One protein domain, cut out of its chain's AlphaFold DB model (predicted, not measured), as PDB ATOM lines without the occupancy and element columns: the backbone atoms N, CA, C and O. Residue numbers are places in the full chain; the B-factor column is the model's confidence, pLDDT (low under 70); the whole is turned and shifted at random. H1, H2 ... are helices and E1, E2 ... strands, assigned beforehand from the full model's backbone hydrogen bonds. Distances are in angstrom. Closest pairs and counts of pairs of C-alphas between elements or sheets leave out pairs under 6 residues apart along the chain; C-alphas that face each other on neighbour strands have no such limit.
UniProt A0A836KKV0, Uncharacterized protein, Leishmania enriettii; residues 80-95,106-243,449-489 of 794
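What this domain is: This is residues 80 to 95, 106 to 243 and 449 to 489 of the 794 residues of an uncharacterized protein of Leishmania enriettii (UniProt A0A836KKV0). Two long helices, H4 and H5, lie side by side as a hairpin along the longest axis; H2 crosses them, H3 folds back beside its end, and short H1 packs on H2 and H4. A small antiparallel strand hairpin, E1 and E2, packs on H5, and residues 484 to 489 of H6 stick out. There are 195 printed residues with six named helices and two named strands, mostly helix, in the order H1 H2 H3 H4 H5 E1 E2 H6. The whole is compact, with a radius of gyration of the C-alphas of 19.0 A and spans of 60 by 48 by 36 A.

How they stand to each other: Start at H1, residues 80 to 88, which touches residues 113 to 124 alone of H2, residues 111 to 139; their closest C-alphas, Val 87 and Val 114, are 5.5 A apart. H2 has a kink of 63 degrees near residue 122, and its residues 132 to 139 alone touch H3, residues 146 to 162, in a hairpin; closest are C-alphas 132 and 156, 6.5 A. H4, residues 171 to 201, and H5, residues 206 to 238, form a hairpin at a shallow tilt of 18 degrees; C-alphas 200 and 206 are closest, 5.6 A. Residues 111 to 115 of H2 touch H4 about perpendicular, at 83 degrees, with C-alphas 115 and 184 closest, 6.0 A. In the hairpin of E1, residues 457 to 460, and E2, residues 471 to 474, N 459 and O 472 are 2.9 A apart, within hydrogen-bond range. H6, residues 477 to 489, touches no helix. Each O i to N i+4 pair is within range in H1, H4 and H6, against 15 of 25 in H2, 12 of 13 in H3 and 24 of 29 in H5.

Where its parts are: Find C-alpha 80 at (-5.378, 16.094, 21.180), where H1 begins. H2 measures 38.5 A, H3 25.2 A, H4 44.7 A and H5 45.7 A from first to last C-alpha. H6 ends at C-alpha 489, (-42.017, 19.865, 5.360).

The domain as a whole: The C-alphas of Gly 203 and Thr 242 are farthest apart, 62.7 A. Residues 96 to 105 and 244 to 448 are not printed; the gaps are 21.5 A and 25.8 A. Of the links printed whole, none is long. Confidence is under 70 in 68 residues, among them 135 to 161.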
ATOM      1  N   TRP A  80      -4.691  14.881  20.748       85.25
ATOM      2  CA  TRP A  80      -5.378  16.094  21.180       85.25
ATOM      3  C   TRP A  80      -4.550  16.913  22.185       85.25
ATOM      4  O   TRP A  80      -4.568  18.141  22.107       85.25
ATOM      5  N   GLU A  81      -3.770  16.276  23.066       86.25
ATOM      6  CA  GLU A  81      -2.862  16.958  24.002       86.25
ATOM      7  C   GLU A  81      -1.761  17.684  23.229       86.25
ATOM      8  O   GLU A  81      -1.499  18.864  23.461       86.25
ATOM      9  N   CYS A  82      -1.150  16.992  22.261       84.31
ATOM     10  CA  CYS A  82      -0.158  17.571  21.360       84.31
ATOM     11  C   CYS A  82      -0.729  18.786  20.614       84.31
ATOM     12  O   CYS A  82      -0.063  19.818  20.537       84.31
ATOM     13  N   LEU A  83      -1.979  18.709  20.142       85.62
ATOM     14  CA  LEU A  83      -2.636  19.832  19.474       85.62
ATOM     15  C   LEU A  83      -2.843  21.023  20.422       85.62
ATOM     16  O   LEU A  83      -2.515  22.154  20.064       85.62
ATOM     17  N   VAL A  84      -3.343  20.780  21.639       85.25
ATOM     18  CA  VAL A  84      -3.532  21.833  22.652       85.25
ATOM     19  C   VAL A  84      -2.200  22.496  22.994       85.25
ATOM     20  O   VAL A  84      -2.141  23.725  23.027       85.25
ATOM     21  N   ARG A  85      -1.118  21.729  23.182       84.94
ATOM     22  CA  ARG A  85       0.228  22.268  23.449       84.94
ATOM     23  C   ARG A  85       0.726  23.169  22.323       84.94
ATOM     24  O   ARG A  85       1.131  24.294  22.599       84.94
ATOM     25  N   LEU A  86       0.681  22.691  21.078       83.88
ATOM     26  CA  LEU A  86       1.183  23.433  19.915       83.88
ATOM     27  C   LEU A  86       0.391  24.722  19.658       83.88
ATOM     28  O   LEU A  86       0.966  25.723  19.242       83.88
ATOM     29  N   VAL A  87      -0.920  24.714  19.916       81.94
ATOM     30  CA  VAL A  87      -1.765  25.896  19.707       81.94
ATOM     31  C   VAL A  87      -1.704  26.874  20.883       81.94
ATOM     32  O   VAL A  87      -1.685  28.077  20.656       81.94
ATOM     33  N   THR A  88      -1.697  26.405  22.134       77.81
ATOM     34  CA  THR A  88      -1.807  27.286  23.319       77.81
ATOM     35  C   THR A  88      -0.470  27.639  23.971       77.81
ATOM     36  O   THR A  88      -0.423  28.551  24.794       77.81
ATOM     37  N   GLY A  89       0.609  26.915  23.656       71.69
ATOM     38  CA  GLY A  89       1.914  27.055  24.310       71.69
ATOM     39  C   GLY A  89       1.955  26.570  25.768       71.69
ATOM     40  O   GLY A  89       2.953  26.784  26.456       71.69
ATOM     41  N   LEU A  90       0.886  25.937  26.272       66.94
ATOM     42  CA  LEU A  90       0.786  25.512  27.670       66.94
ATOM     43  C   LEU A  90       1.514  24.171  27.933       66.94
ATOM     44  O   LEU A  90       1.432  23.254  27.111       66.94
ATOM     45  N   PRO A  91       2.208  24.016  29.082       53.38
ATOM     46  CA  PRO A  91       2.823  22.750  29.495       53.38
ATOM     47  C   PRO A  91       1.786  21.721  29.992       53.38
ATOM     48  O   PRO A  91       0.678  22.087  30.377       53.38
ATOM     49  N   LEU A  92       2.170  20.434  30.012       52.69
ATOM     50  CA  LEU A  92       1.295  19.301  30.372       52.69
ATOM     51  C   LEU A  92       0.675  19.408  31.785       52.69
ATOM     52  O   LEU A  92       1.344  19.914  32.695       52.69
ATOM     53  N   PRO A  93      -0.511  18.804  32.022       48.78
ATOM     54  CA  PRO A  93      -1.093  18.673  33.362       48.78
ATOM     55  C   PRO A  93      -0.169  17.949  34.354       48.78
ATOM     56  O   PRO A  93      -0.078  18.342  35.512       48.78
ATOM     57  N   GLU A  94       0.592  16.946  33.904       44.25
ATOM     58  CA  GLU A  94       1.490  16.162  34.771       44.25
ATOM     59  C   GLU A  94       2.603  16.986  35.447       44.25
ATOM     60  O   GLU A  94       3.121  16.585  36.487       44.25
ATOM     61  N   GLN A  95       2.963  18.158  34.910       42.00
ATOM     62  CA  GLN A  95       3.943  19.053  35.544       42.00
ATOM     63  C   GLN A  95       3.307  20.082  36.490       42.00
ATOM     64  O   GLN A  95       4.015  20.889  37.098       42.00
ATOM     65  N   SER A 106      -8.084  35.686  29.933       37.53
ATOM     66  CA  SER A 106      -7.770  35.601  28.504       37.53
ATOM     67  C   SER A 106      -6.259  35.658  28.263       37.53
ATOM     68  O   SER A 106      -5.673  36.727  28.081       37.53
ATOM     69  N   ALA A 107      -5.619  34.489  28.265       36.72
ATOM     70  CA  ALA A 107      -4.312  34.312  27.683       36.72
ATOM     71  C   ALA A 107      -4.539  34.509  26.190       36.72
ATOM     72  O   ALA A 107      -5.028  33.610  25.503       36.72
ATOM     73  N   VAL A 108      -4.270  35.731  25.726       41.56
ATOM     74  CA  VAL A 108      -4.242  36.069  24.308       41.56
ATOM     75  C   VAL A 108      -3.120  35.231  23.715       41.56
ATOM     76  O   VAL A 108      -1.958  35.630  23.726       41.56
ATOM     77  N   VAL A 109      -3.479  34.019  23.290       52.56
ATOM     78  CA  VAL A 109      -2.605  33.111  22.560       52.56
ATOM     79  C   VAL A 109      -2.092  33.919  21.385       52.56
ATOM     80  O   VAL A 109      -2.892  34.387  20.571       52.56
ATOM     81  N   ASP A 110      -0.778  34.148  21.349       59.78
ATOM     82  CA  ASP A 110      -0.207  35.027  20.345       59.78
ATOM     83  C   ASP A 110      -0.563  34.476  18.964       59.78
ATOM     84  O   ASP A 110      -0.198  33.362  18.576       59.78
ATOM     85  N   ALA A 111      -1.311  35.285  18.225       60.41
ATOM     86  CA  ALA A 111      -1.774  34.980  16.892       60.41
ATOM     87  C   ALA A 111      -0.592  34.757  15.923       60.41
ATOM     88  O   ALA A 111      -0.763  34.086  14.902       60.41
ATOM     89  N   ALA A 112       0.598  35.283  16.246       64.56
ATOM     90  CA  ALA A 112       1.860  34.986  15.573       64.56
ATOM     91  C   ALA A 112       2.492  33.653  16.026       64.56
ATOM     92  O   ALA A 112       3.072  32.953  15.199       64.56
ATOM     93  N   GLY A 113       2.333  33.261  17.295       70.44
ATOM     94  CA  GLY A 113       2.793  31.973  17.825       70.44
ATOM     95  C   GLY A 113       2.102  30.782  17.154       70.44
ATOM     96  O   GLY A 113       2.773  29.863  16.688       70.44
ATOM     97  N   VAL A 114       0.773  30.841  16.992       74.88
ATOM     98  CA  VAL A 114       0.032  29.809  16.236       74.88
ATOM     99  C   VAL A 114       0.442  29.806  14.762       74.88
ATOM    100  O   VAL A 114       0.649  28.733  14.202       74.88
ATOM    101  N   ASP A 115       0.604  30.985  14.140       75.31
ATOM    102  CA  ASP A 115       1.056  31.109  12.742       75.31
ATOM    103  C   ASP A 115       2.447  30.459  12.539       75.31
ATOM    104  O   ASP A 115       2.682  29.854  11.491       75.31
ATOM    105  N   ALA A 116       3.342  30.547  13.532       78.19
ATOM    106  CA  ALA A 116       4.664  29.914  13.520       78.19
ATOM    107  C   ALA A 116       4.605  28.386  13.715       78.19
ATOM    108  O   ALA A 116       5.332  27.667  13.034       78.19
ATOM    109  N   ALA A 117       3.712  27.890  14.578       82.50
ATOM    110  CA  ALA A 117       3.532  26.459  14.847       82.50
ATOM    111  C   ALA A 117       2.766  25.698  13.740       82.50
ATOM    112  O   ALA A 117       2.750  24.465  13.738       82.50
ATOM    113  N   LEU A 118       2.146  26.392  12.771       84.44
ATOM    114  CA  LEU A 118       1.368  25.770  11.683       84.44
ATOM    115  C   LEU A 118       2.045  24.578  10.961       84.44
ATOM    116  O   LEU A 118       1.303  23.668  10.589       84.44
ATOM    117  N   PRO A 119       3.375  24.523  10.726       84.31
ATOM    118  CA  PRO A 119       4.020  23.358  10.112       84.31
ATOM    119  C   PRO A 119       3.947  22.095  10.984       84.31
ATOM    120  O   PRO A 119       3.561  21.041  10.485       84.31
ATOM    121  N   GLU A 120       4.239  22.212  12.281       84.94
ATOM    122  CA  GLU A 120       4.191  21.104  13.249       84.94
ATOM    123  C   GLU A 120       2.745  20.656  13.497       84.94
ATOM    124  O   GLU A 120       2.431  19.465  13.483       84.94
ATOM    125  N   ILE A 121       1.828  21.623  13.630       86.50
ATOM    126  CA  ILE A 121       0.389  21.357  13.742       86.50
ATOM    127  C   ILE A 121      -0.110  20.634  12.478       86.50
ATOM    128  O   ILE A 121      -0.907  19.704  12.588       86.50
ATOM    129  N   ARG A 122       0.373  21.000  11.280       85.88
ATOM    130  CA  ARG A 122       0.037  20.297  10.031       85.88
ATOM    131  C   ARG A 122       0.547  18.857  10.045       85.88
ATOM    132  O   ARG A 122      -0.198  17.972   9.640       85.88
ATOM    133  N   GLU A 123       1.776  18.601  10.486       86.00
ATOM    134  CA  GLU A 123       2.321  17.237  10.562       86.00
ATOM    135  C   GLU A 123       1.505  16.352  11.519       86.00
ATOM    136  O   GLU A 123       1.083  15.251  11.149       86.00
ATOM    137  N   LEU A 124       1.174  16.872  12.706       87.62
ATOM    138  CA  LEU A 124       0.261  16.225  13.651       87.62
ATOM    139  C   LEU A 124      -1.130  15.991  13.035       87.62
ATOM    140  O   LEU A 124      -1.724  14.925  13.202       87.62
ATOM    141  N   TRP A 125      -1.659  16.965  12.293       88.69
ATOM    142  CA  TRP A 125      -2.976  16.845  11.673       88.69
ATOM    143  C   TRP A 125      -3.011  15.780  10.577       88.69
ATOM    144  O   TRP A 125      -3.911  14.940  10.567       88.69
ATOM    145  N   MET A 126      -2.016  15.767   9.687       85.25
ATOM    146  CA  MET A 126      -1.923  14.795   8.595       85.25
ATOM    147  C   MET A 126      -1.676  13.365   9.095       85.25
ATOM    148  O   MET A 126      -2.109  12.417   8.443       85.25
ATOM    149  N   SER A 127      -0.999  13.201  10.236       85.44
ATOM    150  CA  SER A 127      -0.699  11.886  10.822       85.44
ATOM    151  C   SER A 127      -1.820  11.328  11.707       85.44
ATOM    152  O   SER A 127      -2.042  10.118  11.687       85.44
ATOM    153  N   ALA A 128      -2.546  12.172  12.451       84.19
ATOM    154  CA  ALA A 128      -3.571  11.724  13.398       84.19
ATOM    155  C   ALA A 128      -5.020  12.002  12.954       84.19
ATOM    156  O   ALA A 128      -5.869  11.118  13.054       84.19
ATOM    157  N   TYR A 129      -5.320  13.209  12.466       84.69
ATOM    158  CA  TYR A 129      -6.698  13.665  12.234       84.69
ATOM    159  C   TYR A 129      -7.192  13.374  10.811       84.69
ATOM    160  O   TYR A 129      -8.249  12.767  10.636       84.69
ATOM    161  N   HIS A 130      -6.407  13.749   9.799       84.31
ATOM    162  CA  HIS A 130      -6.730  13.571   8.380       84.31
ATOM    163  C   HIS A 130      -7.108  12.122   7.986       84.31
ATOM    164  O   HIS A 130      -8.095  11.950   7.262       84.31
ATOM    165  N   PRO A 131      -6.446  11.052   8.489       82.75
ATOM    166  CA  PRO A 131      -6.815   9.675   8.143       82.75
ATOM    167  C   PRO A 131      -8.279   9.333   8.464       82.75
ATOM    168  O   PRO A 131      -8.942   8.667   7.669       82.75
ATOM    169  N   VAL A 132      -8.822   9.855   9.570       79.38
ATOM    170  CA  VAL A 132     -10.204   9.587  10.010       79.38
ATOM    171  C   VAL A 132     -11.247  10.243   9.091       79.38
ATOM    172  O   VAL A 132     -12.376   9.758   8.988       79.38
ATOM    173  N   PHE A 133     -10.873  11.296   8.359       77.44
ATOM    174  CA  PHE A 133     -11.704  11.875   7.300       77.44
ATOM    175  C   PHE A 133     -11.616  11.077   5.988       77.44
ATOM    176  O   PHE A 133     -12.625  10.914   5.297       77.44
ATOM    177  N   CYS A 134     -10.440  10.528   5.674       70.75
ATOM    178  CA  CYS A 134     -10.179   9.806   4.428       70.75
ATOM    179  C   CYS A 134     -10.753   8.379   4.390       70.75
ATOM    180  O   CYS A 134     -11.292   7.985   3.353       70.75
ATOM    181  N   CYS A 135     -10.733   7.622   5.496       58.56
ATOM    182  CA  CYS A 135     -11.151   6.209   5.502       58.56
ATOM    183  C   CYS A 135     -12.575   5.957   4.957       58.56
ATOM    184  O   CYS A 135     -12.808   4.947   4.300       58.56
ATOM    185  N   ALA A 136     -13.532   6.873   5.155       51.50
ATOM    186  CA  ALA A 136     -14.895   6.686   4.635       51.50
ATOM    187  C   ALA A 136     -15.063   7.036   3.143       51.50
ATOM    188  O   ALA A 136     -16.060   6.645   2.532       51.50
ATOM    189  N   ALA A 137     -14.126   7.777   2.542       47.47
ATOM    190  CA  ALA A 137     -14.199   8.124   1.124       47.47
ATOM    191  C   ALA A 137     -13.952   6.895   0.230       47.47
ATOM    192  O   ALA A 137     -14.615   6.734  -0.795       47.47
ATOM    193  N   GLU A 138     -13.051   6.003   0.649       45.97
ATOM    194  CA  GLU A 138     -12.694   4.788  -0.090       45.97
ATOM    195  C   GLU A 138     -13.785   3.707   0.005       45.97
ATOM    196  O   GLU A 138     -14.120   3.077  -1.003       45.97
ATOM    197  N   CYS A 139     -14.443   3.562   1.165       45.59
ATOM    198  CA  CYS A 139     -15.544   2.607   1.355       45.59
ATOM    199  C   CYS A 139     -16.707   2.807   0.365       45.59
ATOM    200  O   CYS A 139     -17.329   1.836  -0.063       45.59
ATOM    201  N   HIS A 140     -16.987   4.045  -0.060       43.81
ATOM    202  CA  HIS A 140     -18.035   4.336  -1.049       43.81
ATOM    203  C   HIS A 140     -17.669   3.966  -2.499       43.81
ATOM    204  O   HIS A 140     -18.535   4.011  -3.375       43.81
ATOM    205  N   HIS A 141     -16.417   3.602  -2.782       46.25
ATOM    206  CA  HIS A 141     -15.977   3.148  -4.106       46.25
ATOM    207  C   HIS A 141     -15.743   1.635  -4.194       46.25
ATOM    208  O   HIS A 141     -15.542   1.113  -5.293       46.25
ATOM    209  N   HIS A 142     -15.801   0.910  -3.075       40.69
ATOM    210  CA  HIS A 142     -15.604  -0.540  -3.023       40.69
ATOM    211  C   HIS A 142     -16.845  -1.242  -2.460       40.69
ATOM    212  O   HIS A 142     -16.851  -1.788  -1.361       40.69
ATOM    213  N   SER A 143     -17.908  -1.261  -3.269       41.38
ATOM    214  CA  SER A 143     -19.207  -1.893  -2.987       41.38
ATOM    215  C   SER A 143     -19.176  -3.435  -3.007       41.38
ATOM    216  O   SER A 143     -20.093  -4.060  -3.535       41.38
ATOM    217  N   ALA A 144     -18.099  -4.057  -2.516       41.41
ATOM    218  CA  ALA A 144     -17.806  -5.477  -2.726       41.41
ATOM    219  C   ALA A 144     -18.098  -6.381  -1.512       41.41
ATOM    220  O   ALA A 144     -18.493  -7.527  -1.709       41.41
ATOM    221  N   THR A 145     -17.940  -5.904  -0.271       45.41
ATOM    222  CA  THR A 145     -18.158  -6.724   0.939       45.41
ATOM    223  C   THR A 145     -18.710  -5.912   2.115       45.41
ATOM    224  O   THR A 145     -18.030  -5.072   2.702       45.41
ATOM    225  N   ALA A 146     -19.949  -6.211   2.523       47.59
ATOM    226  CA  ALA A 146     -20.599  -5.563   3.669       47.59
ATOM    227  C   ALA A 146     -19.895  -5.843   5.016       47.59
ATOM    228  O   ALA A 146     -19.995  -5.044   5.943       47.59
ATOM    229  N   THR A 147     -19.157  -6.952   5.119       47.78
ATOM    230  CA  THR A 147     -18.374  -7.330   6.306       47.78
ATOM    231  C   THR A 147     -17.140  -6.449   6.506       47.78
ATOM    232  O   THR A 147     -16.932  -5.949   7.608       47.78
ATOM    233  N   ALA A 148     -16.379  -6.162   5.444       45.75
ATOM    234  CA  ALA A 148     -15.191  -5.304   5.529       45.75
ATOM    235  C   ALA A 148     -15.546  -3.849   5.895       45.75
ATOM    236  O   ALA A 148     -14.820  -3.195   6.642       45.75
ATOM    237  N   ALA A 149     -16.697  -3.353   5.425       47.59
ATOM    238  CA  ALA A 149     -17.215  -2.042   5.818       47.59
ATOM    239  C   ALA A 149     -17.605  -1.979   7.310       47.59
ATOM    240  O   ALA A 149     -17.436  -0.938   7.944       47.59
ATOM    241  N   ALA A 150     -18.098  -3.083   7.884       50.06
ATOM    242  CA  ALA A 150     -18.456  -3.157   9.300       50.06
ATOM    243  C   ALA A 150     -17.218  -3.190  10.214       50.06
ATOM    244  O   ALA A 150     -17.174  -2.456  11.200       50.06
ATOM    245  N   GLU A 151     -16.196  -3.979   9.865       51.59
ATOM    246  CA  GLU A 151     -14.925  -4.038  10.606       51.59
ATOM    247  C   GLU A 151     -14.186  -2.690  10.552       51.59
ATOM    248  O   GLU A 151     -13.840  -2.130  11.594       51.59
ATOM    249  N   CYS A 152     -14.075  -2.090   9.360       53.59
ATOM    250  CA  CYS A 152     -13.510  -0.749   9.180       53.59
ATOM    251  C   CYS A 152     -14.256   0.320  10.007       53.59
ATOM    252  O   CYS A 152     -13.632   1.207  10.589       53.59
ATOM    253  N   GLY A 153     -15.584   0.209  10.139       55.34
ATOM    254  CA  GLY A 153     -16.392   1.110  10.967       55.34
ATOM    255  C   GLY A 153     -16.118   1.016  12.476       55.34
ATOM    256  O   GLY A 153     -16.250   2.020  13.182       55.34
ATOM    257  N   VAL A 154     -15.714  -0.154  12.988       58.69
ATOM    258  CA  VAL A 154     -15.341  -0.328  14.404       58.69
ATOM    259  C   VAL A 154     -13.973   0.289  14.684       58.69
ATOM    260  O   VAL A 154     -13.829   1.019  15.667       58.69
ATOM    261  N   ASP A 155     -12.995   0.066  13.807       59.00
ATOM    262  CA  ASP A 155     -11.660   0.647  13.965       59.00
ATOM    263  C   ASP A 155     -11.660   2.164  13.744       59.00
ATOM    264  O   ASP A 155     -11.052   2.888  14.533       59.00
ATOM    265  N   ALA A 156     -12.440   2.678  12.786       60.06
ATOM    266  CA  ALA A 156     -12.650   4.116  12.620       60.06
ATOM    267  C   ALA A 156     -13.272   4.760  13.876       60.06
ATOM    268  O   ALA A 156     -12.826   5.824  14.303       60.06
ATOM    269  N   ARG A 157     -14.245   4.102  14.532       63.88
ATOM    270  CA  ARG A 157     -14.805   4.572  15.816       63.88
ATOM    271  C   ARG A 157     -13.776   4.537  16.957       63.88
ATOM    272  O   ARG A 157     -13.748   5.469  17.756       63.88
ATOM    273  N   ARG A 158     -12.910   3.515  17.024       64.25
ATOM    274  CA  ARG A 158     -11.808   3.425  18.012       64.25
ATOM    275  C   ARG A 158     -10.694   4.448  17.771       64.25
ATOM    276  O   ARG A 158     -10.052   4.887  18.722       64.25
ATOM    277  N   GLN A 159     -10.444   4.826  16.520       66.00
ATOM    278  CA  GLN A 159      -9.537   5.923  16.183       66.00
ATOM    279  C   GLN A 159     -10.172   7.272  16.546       66.00
ATOM    280  O   GLN A 159      -9.545   8.074  17.230       66.00
ATOM    281  N   GLN A 160     -11.444   7.483  16.196       69.31
ATOM    282  CA  GLN A 160     -12.207   8.687  16.534       69.31
ATOM    283  C   GLN A 160     -12.269   8.946  18.050       69.31
ATOM    284  O   GLN A 160     -12.141  10.096  18.464       69.31
ATOM    285  N   SER A 161     -12.397   7.907  18.888       66.44
ATOM    286  CA  SER A 161     -12.367   8.067  20.350       66.44
ATOM    287  C   SER A 161     -10.996   8.474  20.906       66.44
ATOM    288  O   SER A 161     -10.953   9.065  21.972       66.44
ATOM    289  N   ARG A 162      -9.889   8.219  20.189       73.94
ATOM    290  CA  ARG A 162      -8.529   8.652  20.579       73.94
ATOM    291  C   ARG A 162      -8.182  10.083  20.144       73.94
ATOM    292  O   ARG A 162      -7.183  10.632  20.599       73.94
ATOM    293  N   LEU A 163      -8.970  10.678  19.243       77.12
ATOM    294  CA  LEU A 163      -8.775  12.053  18.751       77.12
ATOM    295  C   LEU A 163      -9.459  13.123  19.611       77.12
ATOM    296  O   LEU A 163      -9.284  14.316  19.355       77.12
ATOM    297  N   LEU A 164     -10.259  12.697  20.585       81.25
ATOM    298  CA  LEU A 164     -11.017  13.551  21.489       81.25
ATOM    299  C   LEU A 164     -10.555  13.297  22.929       81.25
ATOM    300  O   LEU A 164     -10.184  12.164  23.235       81.25
ATOM    301  N   PRO A 165     -10.614  14.301  23.816       79.62
ATOM    302  CA  PRO A 165     -10.376  14.074  25.234       79.62
ATOM    303  C   PRO A 165     -11.436  13.135  25.818       79.62
ATOM    304  O   PRO A 165     -12.632  13.295  25.547       79.62
ATOM    305  N   GLU A 166     -10.995  12.157  26.612       70.44
ATOM    306  CA  GLU A 166     -11.896  11.236  27.312       70.44
ATOM    307  C   GLU A 166     -12.543  11.924  28.526       70.44
ATOM    308  O   GLU A 166     -13.715  11.675  28.829       70.44
ATOM    309  N   GLU A 167     -11.830  12.851  29.179       67.38
ATOM    310  CA  GLU A 167     -12.370  13.618  30.294       67.38
ATOM    311  C   GLU A 167     -13.144  14.867  29.849       67.38
ATOM    312  O   GLU A 167     -12.680  15.721  29.086       67.38
ATOM    313  N   ALA A 168     -14.319  15.061  30.451       67.00
ATOM    314  CA  ALA A 168     -15.111  16.280  30.288       67.00
ATOM    315  C   ALA A 168     -14.388  17.556  30.778       67.00
ATOM    316  O   ALA A 168     -14.801  18.662  30.440       67.00
ATOM    317  N   VAL A 169     -13.327  17.425  31.579       69.44
ATOM    318  CA  VAL A 169     -12.535  18.557  32.089       69.44
ATOM    319  C   VAL A 169     -11.609  19.135  31.009       69.44
ATOM    320  O   VAL A 169     -11.324  20.331  31.020       69.44
ATOM    321  N   GLU A 170     -11.184  18.310  30.053       78.69
ATOM    322  CA  GLU A 170     -10.160  18.626  29.047       78.69
ATOM    323  C   GLU A 170     -10.763  19.098  27.715       78.69
ATOM    324  O   GLU A 170     -10.203  19.956  27.025       78.69
ATOM    325  N   LEU A 171     -11.958  18.591  27.387       81.81
ATOM    326  CA  LEU A 171     -12.731  18.955  26.197       81.81
ATOM    327  C   LEU A 171     -12.828  20.472  25.917       81.81
ATOM    328  O   LEU A 171     -12.753  20.841  24.742       81.81
ATOM    329  N   PRO A 172     -12.965  21.382  26.901       78.75
ATOM    330  CA  PRO A 172     -13.060  22.802  26.589       78.75
ATOM    331  C   PRO A 172     -11.736  23.440  26.164       78.75
ATOM    332  O   PRO A 172     -11.740  24.257  25.247       78.75
ATOM    333  N   LEU A 173     -10.607  23.040  26.767       80.44
ATOM    334  CA  LEU A 173      -9.274  23.486  26.335       80.44
ATOM    335  C   LEU A 173      -9.010  23.036  24.893       80.44
ATOM    336  O   LEU A 173      -8.476  23.795  24.083       80.44
ATOM    337  N   PHE A 174      -9.467  21.830  24.549       86.44
ATOM    338  CA  PHE A 174      -9.430  21.322  23.184       86.44
ATOM    339  C   PHE A 174     -10.305  22.143  22.221       86.44
ATOM    340  O   PHE A 174      -9.824  22.556  21.167       86.44
ATOM    341  N   VAL A 175     -11.557  22.471  22.577       86.00
ATOM    342  CA  VAL A 175     -12.416  23.340  21.742       86.00
ATOM    343  C   VAL A 175     -11.822  24.743  21.578       86.00
ATOM    344  O   VAL A 175     -11.851  25.286  20.472       86.00
ATOM    345  N   GLN A 176     -11.237  25.315  22.632       84.88
ATOM    346  CA  GLN A 176     -10.560  26.610  22.572       84.88
ATOM    347  C   GLN A 176      -9.348  26.569  21.627       84.88
ATOM    348  O   GLN A 176      -9.198  27.455  20.784       84.88
ATOM    349  N   ALA A 177      -8.523  25.517  21.697       85.88
ATOM    350  CA  ALA A 177      -7.413  25.302  20.769       85.88
ATOM    351  C   ALA A 177      -7.897  25.160  19.312       85.88
ATOM    352  O   ALA A 177      -7.349  25.801  18.417       85.88
ATOM    353  N   LEU A 178      -8.974  24.409  19.056       89.38
ATOM    354  CA  LEU A 178      -9.582  24.340  17.719       89.38
ATOM    355  C   LEU A 178     -10.077  25.717  17.235       89.38
ATOM    356  O   LEU A 178      -9.932  26.038  16.055       89.38
ATOM    357  N   GLY A 179     -10.606  26.554  18.132       85.50
ATOM    358  CA  GLY A 179     -10.989  27.937  17.836       85.50
ATOM    359  C   GLY A 179      -9.810  28.818  17.413       85.50
ATOM    360  O   GLY A 179      -9.863  29.462  16.363       85.50
ATOM    361  N   HIS A 180      -8.721  28.803  18.187       85.56
ATOM    362  CA  HIS A 180      -7.492  29.550  17.881       85.56
ATOM    363  C   HIS A 180      -6.834  29.077  16.580       85.56
ATOM    364  O   HIS A 180      -6.446  29.901  15.746       85.56
ATOM    365  N   LEU A 181      -6.778  27.759  16.354       88.56
ATOM    366  CA  LEU A 181      -6.287  27.182  15.105       88.56
ATOM    367  C   LEU A 181      -7.141  27.635  13.915       88.56
ATOM    368  O   LEU A 181      -6.595  28.094  12.914       88.56
ATOM    369  N   ALA A 182      -8.471  27.602  14.020       87.94
ATOM    370  CA  ALA A 182      -9.341  28.087  12.952       87.94
ATOM    371  C   ALA A 182      -9.122  29.573  12.631       87.94
ATOM    372  O   ALA A 182      -9.073  29.940  11.457       87.94
ATOM    373  N   ALA A 183      -8.932  30.420  13.647       86.06
ATOM    374  CA  ALA A 183      -8.614  31.833  13.454       86.06
ATOM    375  C   ALA A 183      -7.246  32.036  12.767       86.06
ATOM    376  O   ALA A 183      -7.096  32.937  11.938       86.06
ATOM    377  N   ALA A 184      -6.249  31.192  13.055       85.81
ATOM    378  CA  ALA A 184      -4.976  31.174  12.329       85.81
ATOM    379  C   ALA A 184      -5.138  30.712  10.872       85.81
ATOM    380  O   ALA A 184      -4.639  31.371   9.959       85.81
ATOM    381  N   LEU A 185      -5.910  29.651  10.616       86.44
ATOM    382  CA  LEU A 185      -6.185  29.166   9.258       86.44
ATOM    383  C   LEU A 185      -6.967  30.179   8.416       86.44
ATOM    384  O   LEU A 185      -6.644  30.368   7.245       86.44
ATOM    385  N   GLN A 186      -7.932  30.892   9.001       87.69
ATOM    386  CA  GLN A 186      -8.657  31.972   8.327       87.69
ATOM    387  C   GLN A 186      -7.725  33.138   7.963       87.69
ATOM    388  O   GLN A 186      -7.710  33.567   6.809       87.69
ATOM    389  N   ARG A 187      -6.871  33.599   8.893       85.44
ATOM    390  CA  ARG A 187      -5.847  34.625   8.605       85.44
ATOM    391  C   ARG A 187      -4.847  34.153   7.541       85.44
ATOM    392  O   ARG A 187      -4.497  34.924   6.651       85.44
ATOM    393  N   SER A 188      -4.422  32.891   7.595       83.19
ATOM    394  CA  SER A 188      -3.540  32.268   6.597       83.19
ATOM    395  C   SER A 188      -4.203  32.195   5.217       83.19
ATOM    396  O   SER A 188      -3.559  32.506   4.217       83.19
ATOM    397  N   SER A 189      -5.497  31.855   5.156       84.12
ATOM    398  CA  SER A 189      -6.294  31.841   3.925       84.12
ATOM    399  C   SER A 189      -6.375  33.230   3.291       84.12
ATOM    400  O   SER A 189      -6.040  33.369   2.116       84.12
ATOM    401  N   ILE A 190      -6.696  34.272   4.071       84.88
ATOM    402  CA  ILE A 190      -6.745  35.665   3.589       84.88
ATOM    403  C   ILE A 190      -5.382  36.074   3.009       84.88
ATOM    404  O   ILE A 190      -5.304  36.347   1.810       84.88
ATOM    405  N   LYS A 191      -4.298  35.977   3.800       83.19
ATOM    406  CA  LYS A 191      -2.918  36.288   3.368       83.19
ATOM    407  C   LYS A 191      -2.531  35.551   2.071       83.19
ATOM    408  O   LYS A 191      -1.945  36.133   1.159       83.19
ATOM    409  N   LYS A 192      -2.856  34.255   1.966       81.50
ATOM    410  CA  LYS A 192      -2.561  33.429   0.779       81.50
ATOM    411  C   LYS A 192      -3.447  33.771  -0.419       81.50
ATOM    412  O   LYS A 192      -2.968  33.666  -1.545       81.50
ATOM    413  N   SER A 193      -4.696  34.181  -0.206       79.19
ATOM    414  CA  SER A 193      -5.611  34.612  -1.270       79.19
ATOM    415  C   SER A 193      -5.169  35.937  -1.900       79.19
ATOM    416  O   SER A 193      -5.136  36.046  -3.123       79.19
ATOM    417  N   GLU A 194      -4.705  36.890  -1.086       81.19
ATOM    418  CA  GLU A 194      -4.119  38.157  -1.538       81.19
ATOM    419  C   GLU A 194      -2.827  37.914  -2.330       81.19
ATOM    420  O   GLU A 194      -2.666  38.418  -3.444       81.19
ATOM    421  N   ALA A 195      -1.940  37.053  -1.816       76.44
ATOM    422  CA  ALA A 195      -0.720  36.653  -2.516       76.44
ATOM    423  C   ALA A 195      -1.007  35.901  -3.833       76.44
ATOM    424  O   ALA A 195      -0.315  36.109  -4.830       76.44
ATOM    425  N   ALA A 196      -2.038  35.049  -3.869       72.38
ATOM    426  CA  ALA A 196      -2.465  34.353  -5.081       72.38
ATOM    427  C   ALA A 196      -3.068  35.316  -6.119       72.38
ATOM    428  O   ALA A 196      -2.780  35.172  -7.305       72.38
ATOM    429  N   ALA A 197      -3.837  36.322  -5.692       74.88
ATOM    430  CA  ALA A 197      -4.346  37.375  -6.571       74.88
ATOM    431  C   ALA A 197      -3.204  38.222  -7.163       74.88
ATOM    432  O   ALA A 197      -3.184  38.474  -8.369       74.88
ATOM    433  N   ALA A 198      -2.204  38.584  -6.351       76.88
ATOM    434  CA  ALA A 198      -1.009  39.288  -6.818       76.88
ATOM    435  C   ALA A 198      -0.181  38.451  -7.816       76.88
ATOM    436  O   ALA A 198       0.267  38.974  -8.836       76.88
ATOM    437  N   ALA A 199      -0.017  37.144  -7.576       71.44
ATOM    438  CA  ALA A 199       0.673  36.233  -8.496       71.44
ATOM    439  C   ALA A 199      -0.117  35.966  -9.794       71.44
ATOM    440  O   ALA A 199       0.471  35.805 -10.863       71.44
ATOM    441  N   ALA A 200      -1.452  35.951  -9.730       70.19
ATOM    442  CA  ALA A 200      -2.300  35.865 -10.916       70.19
ATOM    443  C   ALA A 200      -2.162  37.121 -11.794       70.19
ATOM    444  O   ALA A 200      -2.054  37.000 -13.013       70.19
ATOM    445  N   ALA A 201      -2.074  38.309 -11.184       73.50
ATOM    446  CA  ALA A 201      -1.862  39.570 -11.895       73.50
ATOM    447  C   ALA A 201      -0.493  39.664 -12.602       73.50
ATOM    448  O   ALA A 201      -0.376  40.369 -13.602       73.50
ATOM    449  N   THR A 202       0.535  38.948 -12.127       75.62
ATOM    450  CA  THR A 202       1.865  38.899 -12.767       75.62
ATOM    451  C   THR A 202       2.038  37.745 -13.760       75.62
ATOM    452  O   THR A 202       3.067  37.667 -14.426       75.62
ATOM    453  N   GLY A 203       1.049  36.851 -13.892       65.25
ATOM    454  CA  GLY A 203       1.056  35.746 -14.861       65.25
ATOM    455  C   GLY A 203       2.017  34.590 -14.543       65.25
ATOM    456  O   GLY A 203       2.149  33.671 -15.351       65.25
ATOM    457  N   ILE A 204       2.678  34.595 -13.378       56.06
ATOM    458  CA  ILE A 204       3.709  33.610 -13.014       56.06
ATOM    459  C   ILE A 204       3.177  32.650 -11.939       56.06
ATOM    460  O   ILE A 204       2.988  33.013 -10.783       56.06
ATOM    461  N   GLY A 205       3.005  31.372 -12.299       58.97
ATOM    462  CA  GLY A 205       2.969  30.267 -11.327       58.97
ATOM    463  C   GLY A 205       1.677  30.055 -10.517       58.97
ATOM    464  O   GLY A 205       1.712  29.331  -9.521       58.97
ATOM    465  N   GLY A 206       0.534  30.612 -10.938       60.69
ATOM    466  CA  GLY A 206      -0.729  30.576 -10.175       60.69
ATOM    467  C   GLY A 206      -1.211  29.188  -9.702       60.69
ATOM    468  O   GLY A 206      -1.815  29.088  -8.637       60.69
ATOM    469  N   SER A 207      -0.889  28.105 -10.422       65.88
ATOM    470  CA  SER A 207      -1.301  26.730 -10.072       65.88
ATOM    471  C   SER A 207      -0.780  26.261  -8.700       65.88
ATOM    472  O   SER A 207      -1.540  25.745  -7.881       65.88
ATOM    473  N   ALA A 208       0.499  26.509  -8.388       69.81
ATOM    474  CA  ALA A 208       1.090  26.090  -7.112       69.81
ATOM    475  C   ALA A 208       0.607  26.940  -5.921       69.81
ATOM    476  O   ALA A 208       0.558  26.461  -4.788       69.81
ATOM    477  N   ALA A 209       0.238  28.203  -6.168       67.94
ATOM    478  CA  ALA A 209      -0.394  29.056  -5.165       67.94
ATOM    479  C   ALA A 209      -1.841  28.613  -4.888       67.94
ATOM    480  O   ALA A 209      -2.228  28.519  -3.724       67.94
ATOM    481  N   ALA A 210      -2.601  28.265  -5.934       68.50
ATOM    482  CA  ALA A 210      -3.955  27.735  -5.809       68.50
ATOM    483  C   ALA A 210      -3.988  26.411  -5.026       68.50
ATOM    484  O   ALA A 210      -4.793  26.285  -4.109       68.50
ATOM    485  N   GLY A 211      -3.075  25.468  -5.300       72.94
ATOM    486  CA  GLY A 211      -2.973  24.208  -4.545       72.94
ATOM    487  C   GLY A 211      -2.775  24.426  -3.038       72.94
ATOM    488  O   GLY A 211      -3.563  23.939  -2.232       72.94
ATOM    489  N   ARG A 212      -1.817  25.278  -2.647       77.25
ATOM    490  CA  ARG A 212      -1.586  25.648  -1.233       77.25
ATOM    491  C   ARG A 212      -2.743  26.406  -0.573       77.25
ATOM    492  O   ARG A 212      -2.737  26.556   0.650       77.25
ATOM    493  N   LEU A 213      -3.681  26.934  -1.359       78.44
ATOM    494  CA  LEU A 213      -4.893  27.588  -0.870       78.44
ATOM    495  C   LEU A 213      -6.054  26.589  -0.743       78.44
ATOM    496  O   LEU A 213      -6.801  26.693   0.226       78.44
ATOM    497  N   VAL A 214      -6.156  25.586  -1.630       81.62
ATOM    498  CA  VAL A 214      -7.048  24.419  -1.452       81.62
ATOM    499  C   VAL A 214      -6.729  23.716  -0.130       81.62
ATOM    500  O   VAL A 214      -7.618  23.602   0.706       81.62
ATOM    501  N   GLU A 215      -5.457  23.368   0.109       82.62
ATOM    502  CA  GLU A 215      -5.004  22.658   1.323       82.62
ATOM    503  C   GLU A 215      -5.460  23.342   2.630       82.62
ATOM    504  O   GLU A 215      -5.862  22.679   3.584       82.62
ATOM    505  N   VAL A 216      -5.433  24.681   2.690       84.88
ATOM    506  CA  VAL A 216      -5.875  25.440   3.879       84.88
ATOM    507  C   VAL A 216      -7.392  25.392   4.055       84.88
ATOM    508  O   VAL A 216      -7.872  25.337   5.185       84.88
ATOM    509  N   HIS A 217      -8.154  25.414   2.959       84.44
ATOM    510  CA  HIS A 217      -9.612  25.321   3.017       84.44
ATOM    511  C   HIS A 217     -10.085  23.900   3.342       84.44
ATOM    512  O   HIS A 217     -11.059  23.752   4.074       84.44
ATOM    513  N   GLU A 218      -9.401  22.866   2.842       86.62
ATOM    514  CA  GLU A 218      -9.646  21.467   3.215       86.62
ATOM    515  C   GLU A 218      -9.381  21.254   4.708       86.62
ATOM    516  O   GLU A 218     -10.260  20.778   5.425       86.62
ATOM    517  N   TRP A 219      -8.233  21.725   5.208       87.62
ATOM    518  CA  TRP A 219      -7.908  21.642   6.631       87.62
ATOM    519  C   TRP A 219      -8.925  22.397   7.508       87.62
ATOM    520  O   TRP A 219      -9.390  21.877   8.526       87.62
ATOM    521  N   LEU A 220      -9.359  23.590   7.083       88.06
ATOM    522  CA  LEU A 220     -10.431  24.319   7.762       88.06
ATOM    523  C   LEU A 220     -11.759  23.536   7.744       88.06
ATOM    524  O   LEU A 220     -12.456  23.524   8.753       88.06
ATOM    525  N   ALA A 221     -12.113  22.867   6.643       86.88
ATOM    526  CA  ALA A 221     -13.342  22.076   6.544       86.88
ATOM    527  C   ALA A 221     -13.329  20.833   7.455       86.88
ATOM    528  O   ALA A 221     -14.354  20.514   8.065       86.88
ATOM    529  N   GLU A 222     -12.181  20.167   7.603       90.12
ATOM    530  CA  GLU A 222     -11.982  19.070   8.562       90.12
ATOM    531  C   GLU A 222     -12.107  19.549  10.014       90.12
ATOM    532  O   GLU A 222     -12.831  18.952  10.814       90.12
ATOM    533  N   LEU A 223     -11.479  20.682  10.348       90.50
ATOM    534  CA  LEU A 223     -11.595  21.310  11.666       90.50
ATOM    535  C   LEU A 223     -13.051  21.691  11.978       90.50
ATOM    536  O   LEU A 223     -13.555  21.403  13.066       90.50
ATOM    537  N   GLN A 224     -13.765  22.281  11.014       90.62
ATOM    538  CA  GLN A 224     -15.192  22.576  11.154       90.62
ATOM    539  C   GLN A 224     -16.008  21.300  11.411       90.62
ATOM    540  O   GLN A 224     -16.841  21.296  12.315       90.62
ATOM    541  N   ALA A 225     -15.755  20.210  10.681       86.94
ATOM    542  CA  ALA A 225     -16.440  18.932  10.882       86.94
ATOM    543  C   ALA A 225     -16.191  18.337  12.283       86.94
ATOM    544  O   ALA A 225     -17.121  17.814  12.901       86.94
ATOM    545  N   LEU A 226     -14.975  18.481  12.820       89.00
ATOM    546  CA  LEU A 226     -14.638  18.089  14.191       89.00
ATOM    547  C   LEU A 226     -15.412  18.911  15.237       89.00
ATOM    548  O   LEU A 226     -15.990  18.343  16.164       89.00
ATOM    549  N   LEU A 227     -15.509  20.232  15.059       88.94
ATOM    550  CA  LEU A 227     -16.318  21.096  15.931       88.94
ATOM    551  C   LEU A 227     -17.822  20.778  15.855       88.94
ATOM    552  O   LEU A 227     -18.500  20.801  16.885       88.94
ATOM    553  N   LEU A 228     -18.349  20.435  14.672       87.19
ATOM    554  CA  LEU A 228     -19.737  19.975  14.525       87.19
ATOM    555  C   LEU A 228     -19.983  18.669  15.299       87.19
ATOM    556  O   LEU A 228     -20.998  18.560  15.988       87.19
ATOM    557  N   LEU A 229     -19.045  17.714  15.249       86.06
ATOM    558  CA  LEU A 229     -19.134  16.458  16.003       86.06
ATOM    559  C   LEU A 229     -19.172  16.725  17.514       86.06
ATOM    560  O   LEU A 229     -20.021  16.177  18.224       86.06
ATOM    561  N   ILE A 230     -18.279  17.591  18.003       85.50
ATOM    562  CA  ILE A 230     -18.225  17.973  19.417       85.50
ATOM    563  C   ILE A 230     -19.554  18.607  19.842       85.50
ATOM    564  O   ILE A 230     -20.138  18.174  20.838       85.50
ATOM    565  N   GLY A 231     -20.076  19.560  19.062       83.56
ATOM    566  CA  GLY A 231     -21.362  20.212  19.327       83.56
ATOM    567  C   GLY A 231     -22.556  19.255  19.344       83.56
ATOM    568  O   GLY A 231     -23.474  19.442  20.139       83.56
ATOM    569  N   GLN A 232     -22.533  18.211  18.512       82.50
ATOM    570  CA  GLN A 232     -23.608  17.221  18.414       82.50
ATOM    571  C   GLN A 232     -23.565  16.148  19.514       82.50
ATOM    572  O   GLN A 232     -24.615  15.674  19.948       82.50
ATOM    573  N   HIS A 233     -22.372  15.723  19.944       80.88
ATOM    574  CA  HIS A 233     -22.216  14.503  20.750       80.88
ATOM    575  C   HIS A 233     -21.460  14.670  22.071       80.88
ATOM    576  O   HIS A 233     -21.741  13.908  23.002       80.88
ATOM    577  N   HIS A 234     -20.547  15.639  22.180       80.69
ATOM    578  CA  HIS A 234     -19.632  15.754  23.324       80.69
ATOM    579  C   HIS A 234     -19.910  16.965  24.223       80.69
ATOM    580  O   HIS A 234     -19.716  16.871  25.431       80.69
ATOM    581  N   LEU A 235     -20.465  18.059  23.689       81.94
ATOM    582  CA  LEU A 235     -20.755  19.281  24.453       81.94
ATOM    583  C   LEU A 235     -21.664  19.028  25.677       81.94
ATOM    584  O   LEU A 235     -21.509  19.657  26.718       81.94
ATOM    585  N   ARG A 236     -22.564  18.040  25.588       80.44
ATOM    586  CA  ARG A 236     -23.425  17.584  26.697       80.44
ATOM    587  C   ARG A 236     -22.671  17.036  27.918       80.44
ATOM    588  O   ARG A 236     -23.248  17.015  28.999       80.44
ATOM    589  N   PHE A 237     -21.423  16.587  27.768       78.31
ATOM    590  CA  PHE A 237     -20.610  16.102  28.890       78.31
ATOM    591  C   PHE A 237     -20.054  17.249  29.749       78.31
ATOM    592  O   PHE A 237     -19.647  17.011  30.879       78.31
ATOM    593  N   LEU A 238     -20.095  18.490  29.248       75.00
ATOM    594  CA  LEU A 238     -19.697  19.693  29.987       75.00
ATOM    595  C   LEU A 238     -20.793  20.242  30.915       75.00
ATOM    596  O   LEU A 238     -20.541  21.196  31.649       75.00
ATOM    597  N   ILE A 239     -22.010  19.687  30.879       77.38
ATOM    598  CA  ILE A 239     -23.106  20.132  31.747       77.38
ATOM    599  C   ILE A 239     -22.729  19.821  33.208       77.38
ATOM    600  O   ILE A 239     -22.520  18.647  33.528       77.38
ATOM    601  N   PRO A 240     -22.665  20.821  34.112       68.62
ATOM    602  CA  PRO A 240     -22.393  20.569  35.524       68.62
ATOM    603  C   PRO A 240     -23.425  19.614  36.125       68.62
ATOM    604  O   PRO A 240     -24.616  19.705  35.824       68.62
ATOM    605  N   ALA A 241     -22.991  18.717  37.013       68.88
ATOM    606  CA  ALA A 241     -23.875  17.719  37.617       68.88
ATOM    607  C   ALA A 241     -25.046  18.353  38.397       68.88
ATOM    608  O   ALA A 241     -26.138  17.792  38.427       68.88
ATOM    609  N   THR A 242     -24.845  19.547  38.958       56.25
ATOM    610  CA  THR A 242     -25.865  20.382  39.616       56.25
ATOM    611  C   THR A 242     -26.898  20.989  38.662       56.25
ATOM    612  O   THR A 242     -28.010  21.296  39.086       56.25
ATOM    613  N   CYS A 243     -26.569  21.132  37.374       59.00
ATOM    614  CA  CYS A 243     -27.487  21.577  36.320       59.00
ATOM    615  C   CYS A 243     -28.260  20.413  35.672       59.00
ATOM    616  O   CYS A 243     -29.195  20.641  34.900       59.00
ATOM    617  N   ALA A 449     -22.942   8.571  13.385       53.69
ATOM    618  CA  ALA A 449     -22.139   9.552  14.129       53.69
ATOM    619  C   ALA A 449     -20.663   9.627  13.655       53.69
ATOM    620  O   ALA A 449     -19.733   9.739  14.457       53.69
ATOM    621  N   ALA A 450     -20.436   9.518  12.345       69.00
ATOM    622  CA  ALA A 450     -19.113   9.477  11.735       69.00
ATOM    623  C   ALA A 450     -18.702  10.864  11.215       69.00
ATOM    624  O   ALA A 450     -19.440  11.483  10.442       69.00
ATOM    625  N   LEU A 451     -17.498  11.321  11.580       75.56
ATOM    626  CA  LEU A 451     -16.899  12.595  11.137       75.56
ATOM    627  C   LEU A 451     -17.064  12.901   9.628       75.56
ATOM    628  O   LEU A 451     -17.432  14.030   9.297       75.56
ATOM    629  N   PRO A 452     -16.903  11.936   8.698       78.12
ATOM    630  CA  PRO A 452     -17.051  12.184   7.259       78.12
ATOM    631  C   PRO A 452     -18.456  12.623   6.810       78.12
ATOM    632  O   PRO A 452     -18.594  13.235   5.753       78.12
ATOM    633  N   SER A 453     -19.502  12.366   7.603       79.00
ATOM    634  CA  SER A 453     -20.866  12.856   7.320       79.00
ATOM    635  C   SER A 453     -21.040  14.362   7.572       79.00
ATOM    636  O   SER A 453     -21.968  14.975   7.038       79.00
ATOM    637  N   LEU A 454     -20.132  14.953   8.356       81.19
ATOM    638  CA  LEU A 454     -20.080  16.373   8.708       81.19
ATOM    639  C   LEU A 454     -19.117  17.162   7.806       81.19
ATOM    640  O   LEU A 454     -19.202  18.388   7.752       81.19
ATOM    641  N   LEU A 455     -18.234  16.473   7.075       85.94
ATOM    642  CA  LEU A 455     -17.229  17.087   6.213       85.94
ATOM    643  C   LEU A 455     -17.864  17.785   5.000       85.94
ATOM    644  O   LEU A 455     -18.561  17.174   4.184       85.94
ATOM    645  N   ARG A 456     -17.577  19.080   4.860       86.69
ATOM    646  CA  ARG A 456     -17.887  19.872   3.663       86.69
ATOM    647  C   ARG A 456     -16.768  19.682   2.645       86.69
ATOM    648  O   ARG A 456     -15.601  19.822   2.993       86.69
ATOM    649  N   ARG A 457     -17.096  19.380   1.386       84.44
ATOM    650  CA  ARG A 457     -16.062  19.219   0.345       84.44
ATOM    651  C   ARG A 457     -15.760  20.558  -0.303       84.44
ATOM    652  O   ARG A 457     -16.687  21.212  -0.786       84.44
ATOM    653  N   VAL A 458     -14.481  20.910  -0.347       83.44
ATOM    654  CA  VAL A 458     -13.959  22.074  -1.066       83.44
ATOM    655  C   VAL A 458     -13.670  21.670  -2.512       83.44
ATOM    656  O   VAL A 458     -13.055  20.639  -2.762       83.44
ATOM    657  N   SER A 459     -14.109  22.479  -3.471       80.50
ATOM    658  CA  SER A 459     -13.773  22.323  -4.887       80.50
ATOM    659  C   SER A 459     -13.333  23.652  -5.495       80.50
ATOM    660  O   SER A 459     -13.961  24.691  -5.285       80.50
ATOM    661  N   LEU A 460     -12.251  23.619  -6.274       76.38
ATOM    662  CA  LEU A 460     -11.825  24.743  -7.104       76.38
ATOM    663  C   LEU A 460     -12.700  24.789  -8.363       76.38
ATOM    664  O   LEU A 460     -12.745  23.804  -9.104       76.38
ATOM    665  N   ASP A 461     -13.379  25.908  -8.621       69.62
ATOM    666  CA  ASP A 461     -14.142  26.063  -9.862       69.62
ATOM    667  C   ASP A 461     -13.202  26.395 -11.032       69.62
ATOM    668  O   ASP A 461     -12.807  27.542 -11.251       69.62
ATOM    669  N   GLY A 462     -12.853  25.362 -11.802       58.50
ATOM    670  CA  GLY A 462     -11.981  25.481 -12.970       58.50
ATOM    671  C   GLY A 462     -12.524  26.378 -14.090       58.50
ATOM    672  O   GLY A 462     -11.732  26.839 -14.910       58.50
ATOM    673  N   ALA A 463     -13.835  26.651 -14.135       54.97
ATOM    674  CA  ALA A 463     -14.431  27.538 -15.136       54.97
ATOM    675  C   ALA A 463     -14.312  29.025 -14.754       54.97
ATOM    676  O   ALA A 463     -14.247  29.882 -15.635       54.97
ATOM    677  N   ALA A 464     -14.233  29.335 -13.454       51.03
ATOM    678  CA  ALA A 464     -14.118  30.701 -12.941       51.03
ATOM    679  C   ALA A 464     -12.670  31.238 -12.912       51.03
ATOM    680  O   ALA A 464     -12.458  32.443 -12.780       51.03
ATOM    681  N   CYS A 465     -11.665  30.375 -13.105       48.09
ATOM    682  CA  CYS A 465     -10.233  30.710 -13.027       48.09
ATOM    683  C   CYS A 465      -9.758  31.878 -13.920       48.09
ATOM    684  O   CYS A 465      -8.669  32.398 -13.689       48.09
ATOM    685  N   ALA A 466     -10.538  32.305 -14.920       46.91
ATOM    686  CA  ALA A 466     -10.226  33.468 -15.754       46.91
ATOM    687  C   ALA A 466     -10.477  34.830 -15.067       46.91
ATOM    688  O   ALA A 466      -9.970  35.845 -15.539       46.91
ATOM    689  N   THR A 467     -11.252  34.873 -13.976       53.50
ATOM    690  CA  THR A 467     -11.622  36.112 -13.254       53.50
ATOM    691  C   THR A 467     -11.234  36.113 -11.772       53.50
ATOM    692  O   THR A 467     -11.398  37.128 -11.098       53.50
ATOM    693  N   GLY A 468     -10.700  35.002 -11.264       55.31
ATOM    694  CA  GLY A 468     -10.259  34.831  -9.880       55.31
ATOM    695  C   GLY A 468     -10.419  33.379  -9.429       55.31
ATOM    696  O   GLY A 468     -11.262  32.649  -9.944       55.31
ATOM    697  N   ALA A 469      -9.609  32.933  -8.468       55.94
ATOM    698  CA  ALA A 469      -9.744  31.591  -7.904       55.94
ATOM    699  C   ALA A 469     -10.919  31.549  -6.910       55.94
ATOM    700  O   ALA A 469     -10.751  31.833  -5.725       55.94
ATOM    701  N   PHE A 470     -12.113  31.207  -7.397       63.38
ATOM    702  CA  PHE A 470     -13.290  31.015  -6.551       63.38
ATOM    703  C   PHE A 470     -13.358  29.569  -6.041       63.38
ATOM    704  O   PHE A 470     -13.424  28.609  -6.813       63.38
ATOM    705  N   PHE A 471     -13.358  29.418  -4.716       70.25
ATOM    706  CA  PHE A 471     -13.555  28.137  -4.045       70.25
ATOM    707  C   PHE A 471     -15.038  27.924  -3.764       70.25
ATOM    708  O   PHE A 471     -15.725  28.808  -3.253       70.25
ATOM    709  N   THR A 472     -15.523  26.726  -4.061       77.75
ATOM    710  CA  THR A 472     -16.884  26.297  -3.745       77.75
ATOM    711  C   THR A 472     -16.827  25.304  -2.592       77.75
ATOM    712  O   THR A 472     -16.239  24.231  -2.705       77.75
ATOM    713  N   VAL A 473     -17.419  25.667  -1.454       81.81
ATOM    714  CA  VAL A 473     -17.589  24.758  -0.314       81.81
ATOM    715  C   VAL A 473     -18.966  24.124  -0.444       81.81
ATOM    716  O   VAL A 473     -19.988  24.776  -0.232       81.81
ATOM    717  N   SER A 474     -19.005  22.860  -0.853       82.88
ATOM    718  CA  SER A 474     -20.259  22.122  -1.001       82.88
ATOM    719  C   SER A 474     -20.786  21.649   0.365       82.88
ATOM    720  O   SER A 474     -19.985  21.250   1.217       82.88
ATOM    721  N   PRO A 475     -22.117  21.644   0.582       82.88
ATOM    722  CA  PRO A 475     -22.701  21.231   1.856       82.88
ATOM    723  C   PRO A 475     -22.381  19.765   2.156       82.88
ATOM    724  O   PRO A 475     -22.303  18.941   1.233       82.88
ATOM    725  N   SER A 476     -22.217  19.435   3.435       84.06
ATOM    726  CA  SER A 476     -21.919  18.072   3.885       84.06
ATOM    727  C   SER A 476     -23.102  17.114   3.644       84.06
ATOM    728  O   SER A 476     -24.234  17.563   3.423       84.06
ATOM    729  N   PRO A 477     -22.886  15.784   3.668       80.75
ATOM    730  CA  PRO A 477     -23.971  14.806   3.575       80.75
ATOM    731  C   PRO A 477     -25.098  15.042   4.592       80.75
ATOM    732  O   PRO A 477     -26.271  14.975   4.220       80.75
ATOM    733  N   MET A 478     -24.760  15.387   5.842       80.00
ATOM    734  CA  MET A 478     -25.753  15.727   6.865       80.00
ATOM    735  C   MET A 478     -26.537  16.995   6.498       80.00
ATOM    736  O   MET A 478     -27.764  16.976   6.535       80.00
ATOM    737  N   GLU A 479     -25.860  18.070   6.084       82.44
ATOM    738  CA  GLU A 479     -26.515  19.340   5.728       82.44
ATOM    739  C   GLU A 479     -27.485  19.173   4.544       82.44
ATOM    740  O   GLU A 479     -28.558  19.777   4.517       82.44
ATOM    741  N   ARG A 480     -27.148  18.306   3.577       81.56
ATOM    742  CA  ARG A 480     -28.048  17.937   2.469       81.56
ATOM    743  C   ARG A 480     -29.274  17.176   2.966       81.56
ATOM    744  O   ARG A 480     -30.381  17.455   2.514       81.56
ATOM    745  N   HIS A 481     -29.095  16.242   3.899       78.44
ATOM    746  CA  HIS A 481     -30.205  15.495   4.486       78.44
ATOM    747  C   HIS A 481     -31.147  16.410   5.290       78.44
ATOM    748  O   HIS A 481     -32.362  16.349   5.106       78.44
ATOM    749  N   GLU A 482     -30.599  17.315   6.108       78.00
ATOM    750  CA  GLU A 482     -31.358  18.347   6.834       78.00
ATOM    751  C   GLU A 482     -32.129  19.268   5.868       78.00
ATOM    752  O   GLU A 482     -33.313  19.544   6.082       78.00
ATOM    753  N   ALA A 483     -31.505  19.685   4.759       79.88
ATOM    754  CA  ALA A 483     -32.160  20.477   3.718       79.88
ATOM    755  C   ALA A 483     -33.323  19.723   3.044       79.88
ATOM    756  O   ALA A 483     -34.402  20.290   2.878       79.88
ATOM    757  N   VAL A 484     -33.155  18.437   2.722       80.00
ATOM    758  CA  VAL A 484     -34.228  17.601   2.153       80.00
ATOM    759  C   VAL A 484     -35.374  17.396   3.153       80.00
ATOM    760  O   VAL A 484     -36.541  17.472   2.765       80.00
ATOM    761  N   GLN A 485     -35.083  17.188   4.444       72.06
ATOM    762  CA  GLN A 485     -36.121  17.111   5.483       72.06
ATOM    763  C   GLN A 485     -36.908  18.423   5.606       72.06
ATOM    764  O   GLN A 485     -38.140  18.396   5.661       72.06
ATOM    765  N   LEU A 486     -36.216  19.570   5.596       74.06
ATOM    766  CA  LEU A 486     -36.844  20.891   5.552       74.06
ATOM    767  C   LEU A 486     -37.769  21.031   4.343       74.06
ATOM    768  O   LEU A 486     -38.910  21.461   4.491       74.06
ATOM    769  N   GLU A 487     -37.299  20.670   3.150       78.69
ATOM    770  CA  GLU A 487     -38.061  20.821   1.908       78.69
ATOM    771  C   GLU A 487     -39.322  19.970   1.868       78.69
ATOM    772  O   GLU A 487     -40.385  20.494   1.529       78.69
ATOM    773  N   ARG A 488     -39.244  18.713   2.326       72.88
ATOM    774  CA  ARG A 488     -40.410  17.827   2.481       72.88
ATOM    775  C   ARG A 488     -41.491  18.426   3.400       72.88
ATOM    776  O   ARG A 488     -42.654  18.051   3.279       72.88
ATOM    777  N   LEU A 489     -41.135  19.349   4.303       64.62
ATOM    778  CA  LEU A 489     -42.017  19.865   5.360       64.62
ATOM    779  C   LEU A 489     -42.288  21.385   5.288       64.62
ATOM    780  O   LEU A 489     -43.106  21.898   6.056       64.62
TER     781      LEU A 489